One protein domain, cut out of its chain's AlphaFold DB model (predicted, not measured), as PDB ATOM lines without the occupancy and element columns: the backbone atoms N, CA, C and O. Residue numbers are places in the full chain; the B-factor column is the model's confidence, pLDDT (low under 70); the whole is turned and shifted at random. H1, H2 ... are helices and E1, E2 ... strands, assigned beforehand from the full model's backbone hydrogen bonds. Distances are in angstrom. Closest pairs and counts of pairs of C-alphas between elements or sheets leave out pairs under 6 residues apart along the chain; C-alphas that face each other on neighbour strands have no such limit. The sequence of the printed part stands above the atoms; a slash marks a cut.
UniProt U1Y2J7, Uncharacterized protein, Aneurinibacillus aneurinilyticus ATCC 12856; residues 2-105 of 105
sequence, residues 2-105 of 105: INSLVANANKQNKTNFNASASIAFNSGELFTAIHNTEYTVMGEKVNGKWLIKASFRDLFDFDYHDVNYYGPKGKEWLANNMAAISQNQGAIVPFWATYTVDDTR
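This is residues 2 to 105 of the 105 residues of an uncharacterized protein of Aneurinibacillus aneurinilyticus ATCC 12856 (UniProt U1Y2J7). A long, narrow, twisted sheet of four strands has H1 over one face towards one end and a small helical head, H3 with the short H2 beside it, past the other end; the sheet's other face has no named helix. The printed part has 104 residues, with three named helices and four named strands in the order H1 E1 H2 E2 E3 H3 E4. The sheet runs E1 - E2 - E3 - E4, antiparallel throughout, and the class is mixed, helices and strands. The whole is loose, with a radius of gyration of the C-alphas of 18.4 A, and elongated, spanning 52 by 29 by 17 A.

Start at residues 2 to 11, H1, and go on to residues 16 to 23, E1, an edge strand. The closest C-alphas of the two are those of Ala 9 and Phe 17, 6.6 A apart. Next look at residues 37 to 46, E2, antiparallel to E1 at 165 degrees, where N 19 and O 41 are 2.9 A apart, within hydrogen-bond range. H1 is on the sheet at a height of 9.1 A, over E1 and E2, and makes two layers with it, a helix on one face of a sheet. On the local plane its line stands at 31 degrees to E1, only just slantwise to the strands. Residues 49 to 60, E3, form a hairpin with E2, with N 42 and O 53 at 2.8 A. Residues 95 to 104, E4, the other edge strand, are antiparallel to E3 at 166 degrees, with N 54 and O 101 at 2.8 A. At residues 30 to 33 you find H2, only just not on the sheet, with 4 pairs of C-alphas within 10 A. H2 touches residues 76 to 80 of H3, the helix of residues 74 to 88; their closest C-alphas are those of Thr 32 and Glu 76, 6.3 A apart. H3 is not on the sheet and is apart from H1, E1 and E2. In H1 and H3 every O i to N i+4 pair is within hydrogen-bond range; H2 is too short for such a pair, and its one O i to N i+3 pair is not within range.

Find C-alpha 2 at (44.533, -21.122, -9.582), where H1 begins, 14.3 A long. E1 measures 22.7 A, E2 28.7 A, and E3, the longest strand, 35.1 A. H3 begins at C-alpha 74, (62.142, 6.680, -8.035), and runs 20.8 A. E4, 29.9 A long, ends at C-alpha 104, (39.545, -24.008, -19.073).

The two C-alphas farthest apart are those of Asn 47 and Asn 68, 55.3 A. The printed part has no cut, and its one long link is residues 61 to 73, from E3 to H3. The mean pLDDT of the printed part is 85.5; look for values under 70 at residues 28 to 30, 32 to 35 and 69 to 73.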
ATOM      1  N   ILE A   2      45.649 -20.387  -8.937       86.56
ATOM      2  CA  ILE A   2      44.533 -21.122  -9.582       86.56
ATOM      3  C   ILE A   2      44.697 -22.649  -9.451       86.56
ATOM      4  O   ILE A   2      43.770 -23.338  -9.035       86.56
ATOM      5  N   ASN A   3      45.909 -23.171  -9.677       90.06
ATOM      6  CA  ASN A   3      46.203 -24.603  -9.524       90.06
ATOM      7  C   ASN A   3      45.867 -25.138  -8.125       90.06
ATOM      8  O   ASN A   3      45.349 -26.243  -8.002       90.06
ATOM      9  N   SER A   4      46.150 -24.367  -7.069       91.50
ATOM     10  CA  SER A   4      45.866 -24.792  -5.695       91.50
ATOM     11  C   SER A   4      44.371 -24.756  -5.387       91.50
ATOM     12  O   SER A   4      43.891 -25.634  -4.676       91.50
ATOM     13  N   LEU A   5      43.623 -23.800  -5.953       92.12
ATOM     14  CA  LEU A   5      42.162 -23.753  -5.832       92.12
ATOM     15  C   LEU A   5      41.513 -24.974  -6.496       92.12
ATOM     16  O   LEU A   5      40.740 -25.680  -5.852       92.12
ATOM     17  N   VAL A   6      41.913 -25.287  -7.733       93.12
ATOM     18  CA  VAL A   6      41.436 -26.468  -8.471       93.12
ATOM     19  C   VAL A   6      41.811 -27.765  -7.750       93.12
ATOM     20  O   VAL A   6      40.972 -28.648  -7.573       93.12
ATOM     21  N   ALA A   7      43.058 -27.887  -7.285       94.19
ATOM     22  CA  ALA A   7      43.511 -29.068  -6.555       94.19
ATOM     23  C   ALA A   7      42.730 -29.268  -5.246       94.19
ATOM     24  O   ALA A   7      42.315 -30.388  -4.951       94.19
ATOM     25  N   ASN A   8      42.490 -28.199  -4.481       95.12
ATOM     26  CA  ASN A   8      41.695 -28.266  -3.255       95.12
ATOM     27  C   ASN A   8      40.227 -28.608  -3.537       95.12
ATOM     28  O   ASN A   8      39.662 -29.439  -2.827       95.12
ATOM     29  N   ALA A   9      39.625 -28.031  -4.580       93.69
ATOM     30  CA  ALA A   9      38.261 -28.354  -4.986       93.69
ATOM     31  C   ALA A   9      38.125 -29.832  -5.390       93.69
ATOM     32  O   ALA A   9      37.212 -30.508  -4.917       93.69
ATOM     33  N   ASN A  10      39.075 -30.365  -6.167       93.50
ATOM     34  CA  ASN A  10      39.109 -31.782  -6.535       93.50
ATOM     35  C   ASN A  10      39.279 -32.696  -5.308       93.50
ATOM     36  O   ASN A  10      38.545 -33.668  -5.181       93.50
ATOM     37  N   LYS A  11      40.191 -32.374  -4.376       96.12
ATOM     38  CA  LYS A  11      40.370 -33.146  -3.127       96.12
ATOM     39  C   LYS A  11      39.099 -33.199  -2.276       96.12
ATOM     40  O   LYS A  11      38.872 -34.180  -1.580       96.12
ATOM     41  N   GLN A  12      38.293 -32.141  -2.323       95.31
ATOM     42  CA  GLN A  12      37.033 -32.030  -1.588       95.31
ATOM     43  C   GLN A  12      35.820 -32.504  -2.406       95.31
ATOM     44  O   GLN A  12      34.693 -32.319  -1.957       95.31
ATOM     45  N   ASN A  13      36.027 -33.082  -3.599       93.31
ATOM     46  CA  ASN A  13      34.967 -33.494  -4.525       93.31
ATOM     47  C   ASN A  13      33.937 -32.386  -4.820       93.31
ATOM     48  O   ASN A  13      32.754 -32.656  -5.017       93.31
ATOM     49  N   LYS A  14      34.376 -31.122  -4.848       94.44
ATOM     50  CA  LYS A  14      33.511 -29.986  -5.174       94.44
ATOM     51  C   LYS A  14      33.306 -29.874  -6.681       94.44
ATOM     52  O   LYS A  14      34.217 -30.129  -7.467       94.44
ATOM     53  N   THR A  15      32.121 -29.414  -7.068       94.75
ATOM     54  CA  THR A  15      31.776 -29.055  -8.452       94.75
ATOM     55  C   THR A  15      31.900 -27.559  -8.719       94.75
ATOM     56  O   THR A  15      31.862 -27.144  -9.870       94.75
ATOM     57  N   ASN A  16      32.084 -26.746  -7.678       95.50
ATOM     58  CA  ASN A  16      32.337 -25.318  -7.795       95.50
ATOM     59  C   ASN A  16      33.285 -24.818  -6.697       95.50
ATOM     60  O   ASN A  16      33.464 -25.458  -5.654       95.50
ATOM     61  N   PHE A  17      33.907 -23.668  -6.936       95.06
ATOM     62  CA  PHE A  17      34.595 -22.900  -5.907       95.06
ATOM     63  C   PHE A  17      34.522 -21.403  -6.204       95.06
ATOM     64  O   PHE A  17      34.388 -20.983  -7.352       95.06
ATOM     65  N   ASN A  18      34.664 -20.605  -5.152       94.38
ATOM     66  CA  ASN A  18      34.870 -19.168  -5.225       94.38
ATOM     67  C   ASN A  18      35.958 -18.802  -4.210       94.38
ATOM     68  O   ASN A  18      35.925 -19.270  -3.069       94.38
ATOM     69  N   ALA A  19      36.933 -18.014  -4.640       92.88
ATOM     70  CA  ALA A  19      37.937 -17.410  -3.785       92.88
ATOM     71  C   ALA A  19      38.078 -15.936  -4.154       92.88
ATOM     72  O   ALA A  19      38.209 -15.608  -5.329       92.88
ATOM     73  N   SER A  20      38.085 -15.061  -3.153       90.44
ATOM     74  CA  SER A  20      38.352 -13.636  -3.341       90.44
ATOM     75  C   SER A  20      39.410 -13.170  -2.353       90.44
ATOM     76  O   SER A  20      39.468 -13.675  -1.231       90.44
ATOM     77  N   ALA A  21      40.259 -12.244  -2.780       87.25
ATOM     78  CA  ALA A  21      41.285 -11.629  -1.945       87.25
ATOM     79  C   ALA A  21      41.767 -10.323  -2.588       87.25
ATOM     80  O   ALA A  21      41.328  -9.963  -3.678       87.25
ATOM     81  N   SER A  22      42.679  -9.627  -1.918       84.75
ATOM     82  CA  SER A  22      43.400  -8.492  -2.481       84.75
ATOM     83  C   SER A  22      44.850  -8.864  -2.777       84.75
ATOM     84  O   SER A  22      45.444  -9.731  -2.127       84.75
ATOM     85  N   ILE A  23      45.422  -8.221  -3.788       80.62
ATOM     86  CA  ILE A  23      46.848  -8.260  -4.078       80.62
ATOM     87  C   ILE A  23      47.359  -6.830  -4.198       80.62
ATOM     88  O   ILE A  23      46.787  -5.998  -4.894       80.62
ATOM     89  N   ALA A  24      48.462  -6.565  -3.515       75.50
ATOM     90  CA  ALA A  24      49.279  -5.394  -3.754       75.50
ATOM     91  C   ALA A  24      50.653  -5.894  -4.187       75.50
ATOM     92  O   ALA A  24      51.250  -6.764  -3.539       75.50
ATOM     93  N   PHE A  25      51.141  -5.381  -5.310       72.50
ATOM     94  CA  PHE A  25      52.528  -5.600  -5.681       72.50
ATOM     95  C   PHE A  25      53.413  -4.791  -4.733       72.50
ATOM     96  O   PHE A  25      53.019  -3.729  -4.264       72.50
ATOM     97  N   ASN A  26      54.610  -5.299  -4.426       71.25
ATOM     98  CA  ASN A  26      55.549  -4.645  -3.502       71.25
ATOM     99  C   ASN A  26      56.765  -4.018  -4.219       71.25
ATOM    100  O   ASN A  26      57.531  -3.269  -3.601       71.25
ATOM    101  N   SER A  27      56.941  -4.301  -5.514       70.12
ATOM    102  CA  SER A  27      58.030  -3.810  -6.369       70.12
ATOM    103  C   SER A  27      57.704  -3.979  -7.864       70.12
ATOM    104  O   SER A  27      56.768  -4.696  -8.219       70.12
ATOM    105  N   GLY A  28      58.504  -3.337  -8.728       68.81
ATOM    106  CA  GLY A  28      58.383  -3.399 -10.190       68.81
ATOM    107  C   GLY A  28      57.347  -2.433 -10.765       68.81
ATOM    108  O   GLY A  28      56.696  -1.696 -10.034       68.81
ATOM    109  N   GLU A  29      57.170  -2.458 -12.086       64.31
ATOM    110  CA  GLU A  29      56.271  -1.534 -12.799       64.31
ATOM    111  C   GLU A  29      54.803  -1.690 -12.367       64.31
ATOM    112  O   GLU A  29      54.063  -0.714 -12.288       64.31
ATOM    113  N   LEU A  30      54.399  -2.905 -11.983       68.31
ATOM    114  CA  LEU A  30      53.051  -3.185 -11.482       68.31
ATOM    115  C   LEU A  30      52.799  -2.641 -10.063       68.31
ATOM    116  O   LEU A  30      51.654  -2.618  -9.635       68.31
ATOM    117  N   PHE A  31      53.834  -2.185  -9.343       72.00
ATOM    118  CA  PHE A  31      53.700  -1.594  -8.003       72.00
ATOM    119  C   PHE A  31      52.815  -0.343  -7.992       72.00
ATOM    120  O   PHE A  31      52.043  -0.156  -7.062       72.00
ATOM    121  N   THR A  32      52.948   0.509  -9.010       68.50
ATOM    122  CA  THR A  32      52.198   1.775  -9.118       68.50
ATOM    123  C   THR A  32      50.960   1.661  -9.994       68.50
ATOM    124  O   THR A  32      50.070   2.494  -9.893       68.50
ATOM    125  N   ALA A  33      50.899   0.640 -10.851       66.19
ATOM    126  CA  ALA A  33      49.785   0.432 -11.768       66.19
ATOM    127  C   ALA A  33      48.683  -0.478 -11.208       66.19
ATOM    128  O   ALA A  33      47.602  -0.503 -11.779       66.19
ATOM    129  N   ILE A  34      48.991  -1.279 -10.180       69.88
ATOM    130  CA  ILE A  34      48.084  -2.267  -9.591       69.88
ATOM    131  C   ILE A  34      48.126  -2.118  -8.063       69.88
ATOM    132  O   ILE A  34      48.899  -2.791  -7.366       69.88
ATOM    133  N   HIS A  35      47.325  -1.183  -7.551       68.12
ATOM    134  CA  HIS A  35      47.308  -0.754  -6.152       68.12
ATOM    135  C   HIS A  35      46.043  -1.266  -5.449       68.12
ATOM    136  O   HIS A  35      44.948  -0.779  -5.684       68.12
ATOM    137  N   ASN A  36      46.193  -2.218  -4.518       73.19
ATOM    138  CA  ASN A  36      45.063  -2.810  -3.780       73.19
ATOM    139  C   ASN A  36      44.007  -3.474  -4.681       73.19
ATOM    140  O   ASN A  36      42.812  -3.443  -4.390       73.19
ATOM    141  N   THR A  37      44.453  -4.155  -5.732       85.38
ATOM    142  CA  THR A  37      43.552  -4.878  -6.624       85.38
ATOM    143  C   THR A  37      42.832  -5.999  -5.900       85.38
ATOM    144  O   THR A  37      43.440  -6.932  -5.367       85.38
ATOM    145  N   GLU A  38      41.511  -5.940  -5.948       89.62
ATOM    146  CA  GLU A  38      40.636  -7.023  -5.545       89.62
ATOM    147  C   GLU A  38      40.576  -8.038  -6.678       89.62
ATOM    148  O   GLU A  38      40.407  -7.687  -7.847       89.62
ATOM    149  N   TYR A  39      40.690  -9.318  -6.354       90.38
ATOM    150  CA  TYR A  39      40.439 -10.369  -7.320       90.38
ATOM    151  C   TYR A  39      39.418 -11.363  -6.796       90.38
ATOM    152  O   TYR A  39      39.382 -11.695  -5.612       90.38
ATOM    153  N   THR A  40      38.636 -11.901  -7.725       93.19
ATOM    154  CA  THR A  40      37.714 -13.007  -7.501       93.19
ATOM    155  C   THR A  40      37.996 -14.081  -8.536       93.19
ATOM    156  O   THR A  40      37.962 -13.821  -9.735       93.19
ATOM    157  N   VAL A  41      38.256 -15.303  -8.083       94.50
ATOM    158  CA  VAL A  41      38.368 -16.484  -8.936       94.50
ATOM    159  C   VAL A  41      37.228 -17.432  -8.622       94.50
ATOM    160  O   VAL A  41      37.097 -17.929  -7.503       94.50
ATOM    161  N   MET A  42      36.435 -17.717  -9.642       95.62
ATOM    162  CA  MET A  42      35.363 -18.694  -9.607       95.62
ATOM    163  C   MET A  42      35.718 -19.858 -10.517       95.62
ATOM    164  O   MET A  42      36.341 -19.671 -11.561       95.62
ATOM    165  N   GLY A  43      35.323 -21.059 -10.119       95.75
ATOM    166  CA  GLY A  43      35.460 -22.248 -10.941       95.75
ATOM    167  C   GLY A  43      34.206 -23.096 -10.882       95.75
ATOM    168  O   GLY A  43      33.636 -23.275  -9.807       95.75
ATOM    169  N   GLU A  44      33.816 -23.653 -12.019       97.19
ATOM    170  CA  GLU A  44      32.722 -24.610 -12.152       97.19
ATOM    171  C   GLU A  44      33.201 -25.826 -12.943       97.19
ATOM    172  O   GLU A  44      33.903 -25.696 -13.945       97.19
ATOM    173  N   LYS A  45      32.838 -27.027 -12.490       95.44
ATOM    174  CA  LYS A  45      33.203 -28.270 -13.158       95.44
ATOM    175  C   LYS A  45      32.090 -28.707 -14.106       95.44
ATOM    176  O   LYS A  45      31.044 -29.171 -13.663       95.44
ATOM    177  N   VAL A  46      32.354 -28.631 -15.406       93.94
ATOM    178  CA  VAL A  46      31.429 -29.009 -16.480       93.94
ATOM    179  C   VAL A  46      32.077 -30.104 -17.322       93.94
ATOM    180  O   VAL A  46      33.192 -29.951 -17.815       93.94
ATOM    181  N   ASN A  47      31.396 -31.244 -17.476       92.81
ATOM    182  CA  ASN A  47      31.881 -32.389 -18.264       92.81
ATOM    183  C   ASN A  47      33.299 -32.853 -17.878       92.81
ATOM    184  O   ASN A  47      34.126 -33.176 -18.729       92.81
ATOM    185  N   GLY A  48      33.598 -32.852 -16.577       90.38
ATOM    186  CA  GLY A  48      34.896 -33.269 -16.042       90.38
ATOM    187  C   GLY A  48      36.009 -32.216 -16.122       90.38
ATOM    188  O   GLY A  48      37.042 -32.425 -15.488       90.38
ATOM    189  N   LYS A  49      35.783 -31.087 -16.806       93.94
ATOM    190  CA  LYS A  49      36.719 -29.960 -16.931       93.94
ATOM    191  C   LYS A  49      36.314 -28.800 -16.032       93.94
ATOM    192  O   LYS A  49      35.133 -28.610 -15.764       93.94
ATOM    193  N   TRP A  50      37.281 -28.024 -15.570       95.12
ATOM    194  CA  TRP A  50      37.059 -26.801 -14.811       95.12
ATOM    195  C   TRP A  50      36.997 -25.602 -15.753       95.12
ATOM    196  O   TRP A  50      37.978 -25.288 -16.420       95.12
ATOM    197  N   LEU A  51      35.862 -24.913 -15.768       96.44
ATOM    198  CA  LEU A  51      35.708 -23.579 -16.335       96.44
ATOM    199  C   LEU A  51      36.027 -22.574 -15.235       96.44
ATOM    200  O   LEU A  51      35.414 -22.615 -14.170       96.44
ATOM    201  N   ILE A  52      37.012 -21.715 -15.459       96.12
ATOM    202  CA  ILE A  52      37.554 -20.815 -14.445       96.12
ATOM    203  C   ILE A  52      37.409 -19.387 -14.947       96.12
ATOM    204  O   ILE A  52      37.874 -19.066 -16.033       96.12
ATOM    205  N   LYS A  53      36.811 -18.526 -14.128       95.88
ATOM    206  CA  LYS A  53      36.728 -17.087 -14.367       95.88
ATOM    207  C   LYS A  53      37.472 -16.361 -13.262       95.88
ATOM    208  O   LYS A  53      37.097 -16.462 -12.095       95.88
ATOM    209  N   ALA A  54      38.512 -15.623 -13.624       92.81
ATOM    210  CA  ALA A  54      39.219 -14.717 -12.733       92.81
ATOM    211  C   ALA A  54      38.869 -13.278 -13.107       92.81
ATOM    212  O   ALA A  54      39.009 -12.888 -14.259       92.81
ATOM    213  N   SER A  55      38.397 -12.491 -12.149       92.25
ATOM    214  CA  SER A  55      38.170 -11.057 -12.310       92.25
ATOM    215  C   SER A  55      39.107 -10.298 -11.388       92.25
ATOM    216  O   SER A  55      39.244 -10.675 -10.229       92.25
ATOM    217  N   PHE A  56      39.735  -9.255 -11.910       89.44
ATOM    218  CA  PHE A  56      40.622  -8.344 -11.202       89.44
ATOM    219  C   PHE A  56      40.016  -6.958 -11.298       89.44
ATOM    220  O   PHE A  56      39.653  -6.527 -12.393       89.44
ATOM    221  N   ARG A  57      39.888  -6.277 -10.172       90.12
ATOM    222  CA  ARG A  57      39.305  -4.952 -10.081       90.12
ATOM    223  C   ARG A  57      40.266  -4.043  -9.345       90.12
ATOM    224  O   ARG A  57      40.677  -4.357  -8.233       90.12
ATOM    225  N   ASP A  58      40.578  -2.925  -9.977       87.38
ATOM    226  CA  ASP A  58      41.518  -1.949  -9.454       87.38
ATOM    227  C   ASP A  58      40.946  -0.543  -9.569       87.38
ATOM    228  O   ASP A  58      40.268  -0.224 -10.555       87.38
ATOM    229  N   LEU A  59      41.193   0.280  -8.554       87.44
ATOM    230  CA  LEU A  59      40.872   1.697  -8.608       87.44
ATOM    231  C   LEU A  59      42.103   2.432  -9.120       87.44
ATOM    232  O   LEU A  59      43.173   2.346  -8.535       87.44
ATOM    233  N   PHE A  60      41.943   3.145 -10.229       85.06
ATOM    234  CA  PHE A  60      42.991   4.011 -10.751       85.06
ATOM    235  C   PHE A  60      42.847   5.390 -10.099       85.06
ATOM    236  O   PHE A  60      42.252   6.306 -10.675       85.06
ATOM    237  N   ASP A  61      43.348   5.514  -8.872       85.44
ATOM    238  CA  ASP A  61      43.476   6.748  -8.102       85.44
ATOM    239  C   ASP A  61      44.950   7.020  -7.763       85.44
ATOM    240  O   ASP A  61      45.600   6.314  -7.001       85.44
ATOM    241  N   PHE A  62      45.514   8.045  -8.395       85.25
ATOM    242  CA  PHE A  62      46.913   8.411  -8.250       85.25
ATOM    243  C   PHE A  62      47.053   9.559  -7.255       85.25
ATOM    244  O   PHE A  62      46.509  10.648  -7.453       85.25
ATOM    245  N   ASP A  63      47.872   9.336  -6.233       84.19
ATOM    246  CA  ASP A  63      48.257  10.350  -5.256       84.19
ATOM    247  C   ASP A  63      49.688  10.828  -5.485       84.19
ATOM    248  O   ASP A  63      50.520  10.127  -6.054       84.19
ATOM    249  N   TYR A  64      50.004  12.044  -5.040       82.69
ATOM    250  CA  TYR A  64      51.365  12.559  -5.145       82.69
ATOM    251  C   TYR A  64      52.256  11.980  -4.041       82.69
ATOM    252  O   TYR A  64      51.930  12.073  -2.858       82.69
ATOM    253  N   HIS A  65      53.427  11.465  -4.413       79.44
ATOM    254  CA  HIS A  65      54.430  10.973  -3.471       79.44
ATOM    255  C   HIS A  65      55.724  11.778  -3.562       79.44
ATOM    256  O   HIS A  65      56.155  12.163  -4.647       79.44
ATOM    257  N   ASP A  66      56.371  12.024  -2.422       75.94
ATOM    258  CA  ASP A  66      57.686  12.665  -2.409       75.94
ATOM    259  C   ASP A  66      58.746  11.676  -2.916       75.94
ATOM    260  O   ASP A  66      58.882  10.562  -2.395       75.94
ATOM    261  N   VAL A  67      59.456  12.045  -3.982       70.38
ATOM    262  CA  VAL A  67      60.278  11.106  -4.753       70.38
ATOM    263  C   VAL A  67      61.751  11.413  -4.575       70.38
ATOM    264  O   VAL A  67      62.263  12.410  -5.081       70.38
ATOM    265  N   ASN A  68      62.487  10.481  -3.974       74.00
ATOM    266  CA  ASN A  68      63.921  10.409  -4.221       74.00
ATOM    267  C   ASN A  68      64.144   9.682  -5.554       74.00
ATOM    268  O   ASN A  68      64.099   8.452  -5.611       74.00
ATOM    269  N   TYR A  69      64.375  10.445  -6.626       62.31
ATOM    270  CA  TYR A  69      64.552   9.923  -7.989       62.31
ATOM    271  C   TYR A  69      65.664   8.861  -8.106       62.31
ATOM    272  O   TYR A  69      65.560   7.947  -8.921       62.31
ATOM    273  N   TYR A  70      66.701   8.940  -7.266       66.81
ATOM    274  CA  TYR A  70      67.808   7.974  -7.235       66.81
ATOM    275  C   TYR A  70      67.540   6.756  -6.338       66.81
ATOM    276  O   TYR A  70      68.376   5.859  -6.240       66.81
ATOM    277  N   GLY A  71      66.389   6.716  -5.668       67.62
ATOM    278  CA  GLY A  71      65.955   5.574  -4.877       67.62
ATOM    279  C   GLY A  71      65.454   4.413  -5.748       67.62
ATOM    280  O   GLY A  71      65.062   4.611  -6.898       67.62
ATOM    281  N   PRO A  72      65.379   3.192  -5.190       66.81
ATOM    282  CA  PRO A  72      64.998   1.975  -5.917       66.81
ATOM    283  C   PRO A  72      63.561   1.959  -6.470       66.81
ATOM    284  O   PRO A  72      63.194   0.998  -7.133       66.81
ATOM    285  N   LYS A  73      62.752   2.987  -6.186       68.81
ATOM    286  CA  LYS A  73      61.376   3.165  -6.689       68.81
ATOM    287  C   LYS A  73      61.156   4.525  -7.372       68.81
ATOM    288  O   LYS A  73      60.022   4.953  -7.571       68.81
ATOM    289  N   GLY A  74      62.232   5.276  -7.629       73.12
ATOM    290  CA  GLY A  74      62.142   6.680  -8.035       73.12
ATOM    291  C   GLY A  74      61.475   6.888  -9.396       73.12
ATOM    292  O   GLY A  74      60.780   7.881  -9.596       73.12
ATOM    293  N   LYS A  75      61.642   5.944 -10.329       71.94
ATOM    294  CA  LYS A  75      61.051   6.033 -11.674       71.94
ATOM    295  C   LYS A  75      59.563   5.699 -11.670       71.94
ATOM    296  O   LYS A  75      58.787   6.376 -12.334       71.94
ATOM    297  N   GLU A  76      59.169   4.689 -10.906       73.94
ATOM    298  CA  GLU A  76      57.781   4.264 -10.759       73.94
ATOM    299  C   GLU A  76      56.950   5.384 -10.120       73.94
ATOM    300  O   GLU A  76      55.888   5.746 -10.628       73.94
ATOM    301  N   TRP A  77      57.477   6.020  -9.068       79.44
ATOM    302  CA  TRP A  77      56.828   7.171  -8.443       79.44
ATOM    303  C   TRP A  77      56.748   8.400  -9.351       79.44
ATOM    304  O   TRP A  77      55.787   9.157  -9.253       79.44
ATOM    305  N   LEU A  78      57.707   8.597 -10.263       81.38
ATOM    306  CA  LEU A  78      57.635   9.693 -11.231       81.38
ATOM    307  C   LEU A  78      56.422   9.540 -12.162       81.38
ATOM    308  O   LEU A  78      55.681  10.502 -12.353       81.38
ATOM    309  N   ALA A  79      56.197   8.338 -12.706       80.19
ATOM    310  CA  ALA A  79      55.042   8.060 -13.560       80.19
ATOM    311  C   ALA A  79      53.719   8.241 -12.798       80.19
ATOM    312  O   ALA A  79      52.807   8.909 -13.286       80.19
ATOM    313  N   ASN A  80      53.651   7.724 -11.569       84.38
ATOM    314  CA  ASN A  80      52.515   7.921 -10.674       84.38
ATOM    315  C   ASN A  80      52.239   9.416 -10.413       84.38
ATOM    316  O   ASN A  80      51.110   9.875 -10.558       84.38
ATOM    317  N   ASN A  81      53.269  10.211 -10.108       87.19
ATOM    318  CA  ASN A  81      53.109  11.645  -9.857       87.19
ATOM    319  C   ASN A  81      52.626  12.412 -11.093       87.19
ATOM    320  O   ASN A  81      51.834  13.344 -10.961       87.19
ATOM    321  N   MET A  82      53.064  12.032 -12.298       85.69
ATOM    322  CA  MET A  82      52.539  12.617 -13.539       85.69
ATOM    323  C   MET A  82      51.038  12.338 -13.707       85.69
ATOM    324  O   MET A  82      50.287  13.229 -14.117       85.69
ATOM    325  N   ALA A  83      50.591  11.129 -13.360       86.75
ATOM    326  CA  ALA A  83      49.177  10.778 -13.368       86.75
ATOM    327  C   ALA A  83      48.393  11.549 -12.287       86.75
ATOM    328  O   ALA A  83      47.354  12.129 -12.601       86.75
ATOM    329  N   ALA A  84      48.936  11.682 -11.074       88.81
ATOM    330  CA  ALA A  84      48.332  12.465  -9.991       88.81
ATOM    331  C   ALA A  84      48.160  13.953 -10.363       88.81
ATOM    332  O   ALA A  84      47.110  14.549 -10.125       88.81
ATOM    333  N   ILE A  85      49.159  14.561 -11.020       90.12
ATOM    334  CA  ILE A  85      49.058  15.936 -11.542       90.12
ATOM    335  C   ILE A  85      47.945  16.032 -12.591       90.12
ATOM    336  O   ILE A  85      47.140  16.963 -12.552       90.12
ATOM    337  N   SER A  86      47.878  15.064 -13.506       90.06
ATOM    338  CA  SER A  86      46.843  15.018 -14.544       90.06
ATOM    339  C   SER A  86      45.440  14.865 -13.942       90.06
ATOM    340  O   SER A  86      44.500  15.490 -14.431       90.06
ATOM    341  N   GLN A  87      45.296  14.097 -12.854       91.00
ATOM    342  CA  GLN A  87      44.038  13.992 -12.109       91.00
ATOM    343  C   GLN A  87      43.652  15.293 -11.416       91.00
ATOM    344  O   GLN A  87      42.512  15.733 -11.539       91.00
ATOM    345  N   ASN A  88      44.596  15.948 -10.741       90.00
ATOM    346  CA  ASN A  88      44.340  17.218 -10.060       90.00
ATOM    347  C   ASN A  88      43.943  18.336 -11.049       90.00
ATOM    348  O   ASN A  88      43.103  19.180 -10.756       90.00
ATOM    349  N   GLN A  89      44.494  18.308 -12.266       93.19
ATOM    350  CA  GLN A  89      44.114  19.222 -13.349       93.19
ATOM    351  C   GLN A  89      42.796  18.843 -14.048       93.19
ATOM    352  O   GLN A  89      42.352  19.561 -14.943       93.19
ATOM    353  N   GLY A  90      42.173  17.722 -13.673       89.25
ATOM    354  CA  GLY A  90      40.931  17.229 -14.271       89.25
ATOM    355  C   GLY A  90      41.088  16.642 -15.678       89.25
ATOM    356  O   GLY A  90      40.087  16.407 -16.350       89.25
ATOM    357  N   ALA A  91      42.319  16.402 -16.140       90.44
ATOM    358  CA  ALA A  91      42.584  15.798 -17.447       90.44
ATOM    359  C   ALA A  91      42.220  14.303 -17.476       90.44
ATOM    360  O   ALA A  91      41.819  13.774 -18.509       90.44
ATOM    361  N   ILE A  92      42.343  13.637 -16.328       88.38
ATOM    362  CA  ILE A  92      41.851  12.280 -16.078       88.38
ATOM    363  C   ILE A  92      41.100  12.267 -14.741       88.38
ATOM    364  O   ILE A  92      41.338  13.109 -13.881       88.38
ATOM    365  N   VAL A  93      40.173  11.331 -14.555       87.81
ATOM    366  CA  VAL A  93      39.382  11.190 -13.318       87.81
ATOM    367  C   VAL A  93      39.574   9.791 -12.744       87.81
ATOM    368  O   VAL A  93      39.876   8.889 -13.524       87.81
ATOM    369  N   PRO A  94      39.414   9.572 -11.425       88.50
ATOM    370  CA  PRO A  94      39.453   8.227 -10.865       88.50
ATOM    371  C   PRO A  94      38.427   7.312 -11.535       88.50
ATOM    372  O   PRO A  94      37.269   7.697 -11.723       88.50
ATOM    373  N   PHE A  95      38.837   6.095 -11.883       86.81
ATOM    374  CA  PHE A  95      37.946   5.111 -12.492       86.81
ATOM    375  C   PHE A  95      38.280   3.694 -12.036       86.81
ATOM    376  O   PHE A  95      39.422   3.368 -11.721       86.81
ATOM    377  N   TRP A  96      37.264   2.834 -12.026       89.00
ATOM    378  CA  TRP A  96      37.447   1.409 -11.778       89.00
ATOM    379  C   TRP A  96      37.829   0.703 -13.075       89.00
ATOM    380  O   TRP A  96      37.049   0.690 -14.028       89.00
ATOM    381  N   ALA A  97      38.997   0.071 -13.091       86.94
ATOM    382  CA  ALA A  97      39.378  -0.873 -14.127       86.94
ATOM    383  C   ALA A  97      38.961  -2.281 -13.694       86.94
ATOM    384  O   ALA A  97      39.168  -2.681 -12.549       86.94
ATOM    385  N   THR A  98      38.340  -3.046 -14.591       89.44
ATOM    386  CA  THR A  98      38.017  -4.455 -14.340       89.44
ATOM    387  C   THR A  98      38.494  -5.304 -15.501       89.44
ATOM    388  O   THR A  98      38.137  -5.057 -16.651       89.44
ATOM    389  N   TYR A  99      39.286  -6.322 -15.186       88.19
ATOM    390  CA  TYR A  99      39.836  -7.274 -16.136       88.19
ATOM    391  C   TYR A  99      39.279  -8.652 -15.818       88.19
ATOM    392  O   TYR A  99      39.373  -9.111 -14.681       88.19
ATOM    393  N   THR A 100      38.725  -9.330 -16.815       91.88
ATOM    394  CA  THR A 100      38.234 -10.700 -16.666       91.88
ATOM    395  C   THR A 100      39.027 -11.625 -17.574       91.88
ATOM    396  O   THR A 100      39.230 -11.331 -18.748       91.88
ATOM    397  N   VAL A 101      39.477 -12.741 -17.011       92.19
ATOM    398  CA  VAL A 101      40.190 -13.806 -17.707       92.19
ATOM    399  C   VAL A 101      39.402 -15.091 -17.527       92.19
ATOM    400  O   VAL A 101      39.157 -15.519 -16.396       92.19
ATOM    401  N   ASP A 102      39.045 -15.706 -18.646       93.56
ATOM    402  CA  ASP A 102      38.400 -17.010 -18.687       93.56
ATOM    403  C   ASP A 102      39.432 -18.075 -19.095       93.56
ATOM    404  O   ASP A 102      40.168 -17.906 -20.067       93.56
ATOM    405  N   ASP A 103      39.505 -19.166 -18.332       91.81
ATOM    406  CA  ASP A 103      40.417 -20.297 -18.535       91.81
ATOM    407  C   ASP A 103      39.636 -21.619 -18.449       91.81
ATOM    408  O   ASP A 103      38.599 -21.717 -17.790       91.81
ATOM    409  N   THR A 104      40.123 -22.658 -19.121       91.69
ATOM    410  CA  THR A 104      39.545 -24.008 -19.073       91.69
ATOM    411  C   THR A 104      40.634 -25.027 -18.784       91.69
ATOM    412  O   THR A 104      41.667 -25.038 -19.453       91.69
ATOM    413  N   ARG A 105      40.392 -25.913 -17.813       83.81
ATOM    414  CA  ARG A 105      41.357 -26.927 -17.367       83.81
ATOM    415  C   ARG A 105      40.790 -28.330 -17.305       83.81
ATOM    416  O   ARG A 105      39.633 -28.487 -16.869       83.81
TER     417      ARG A 105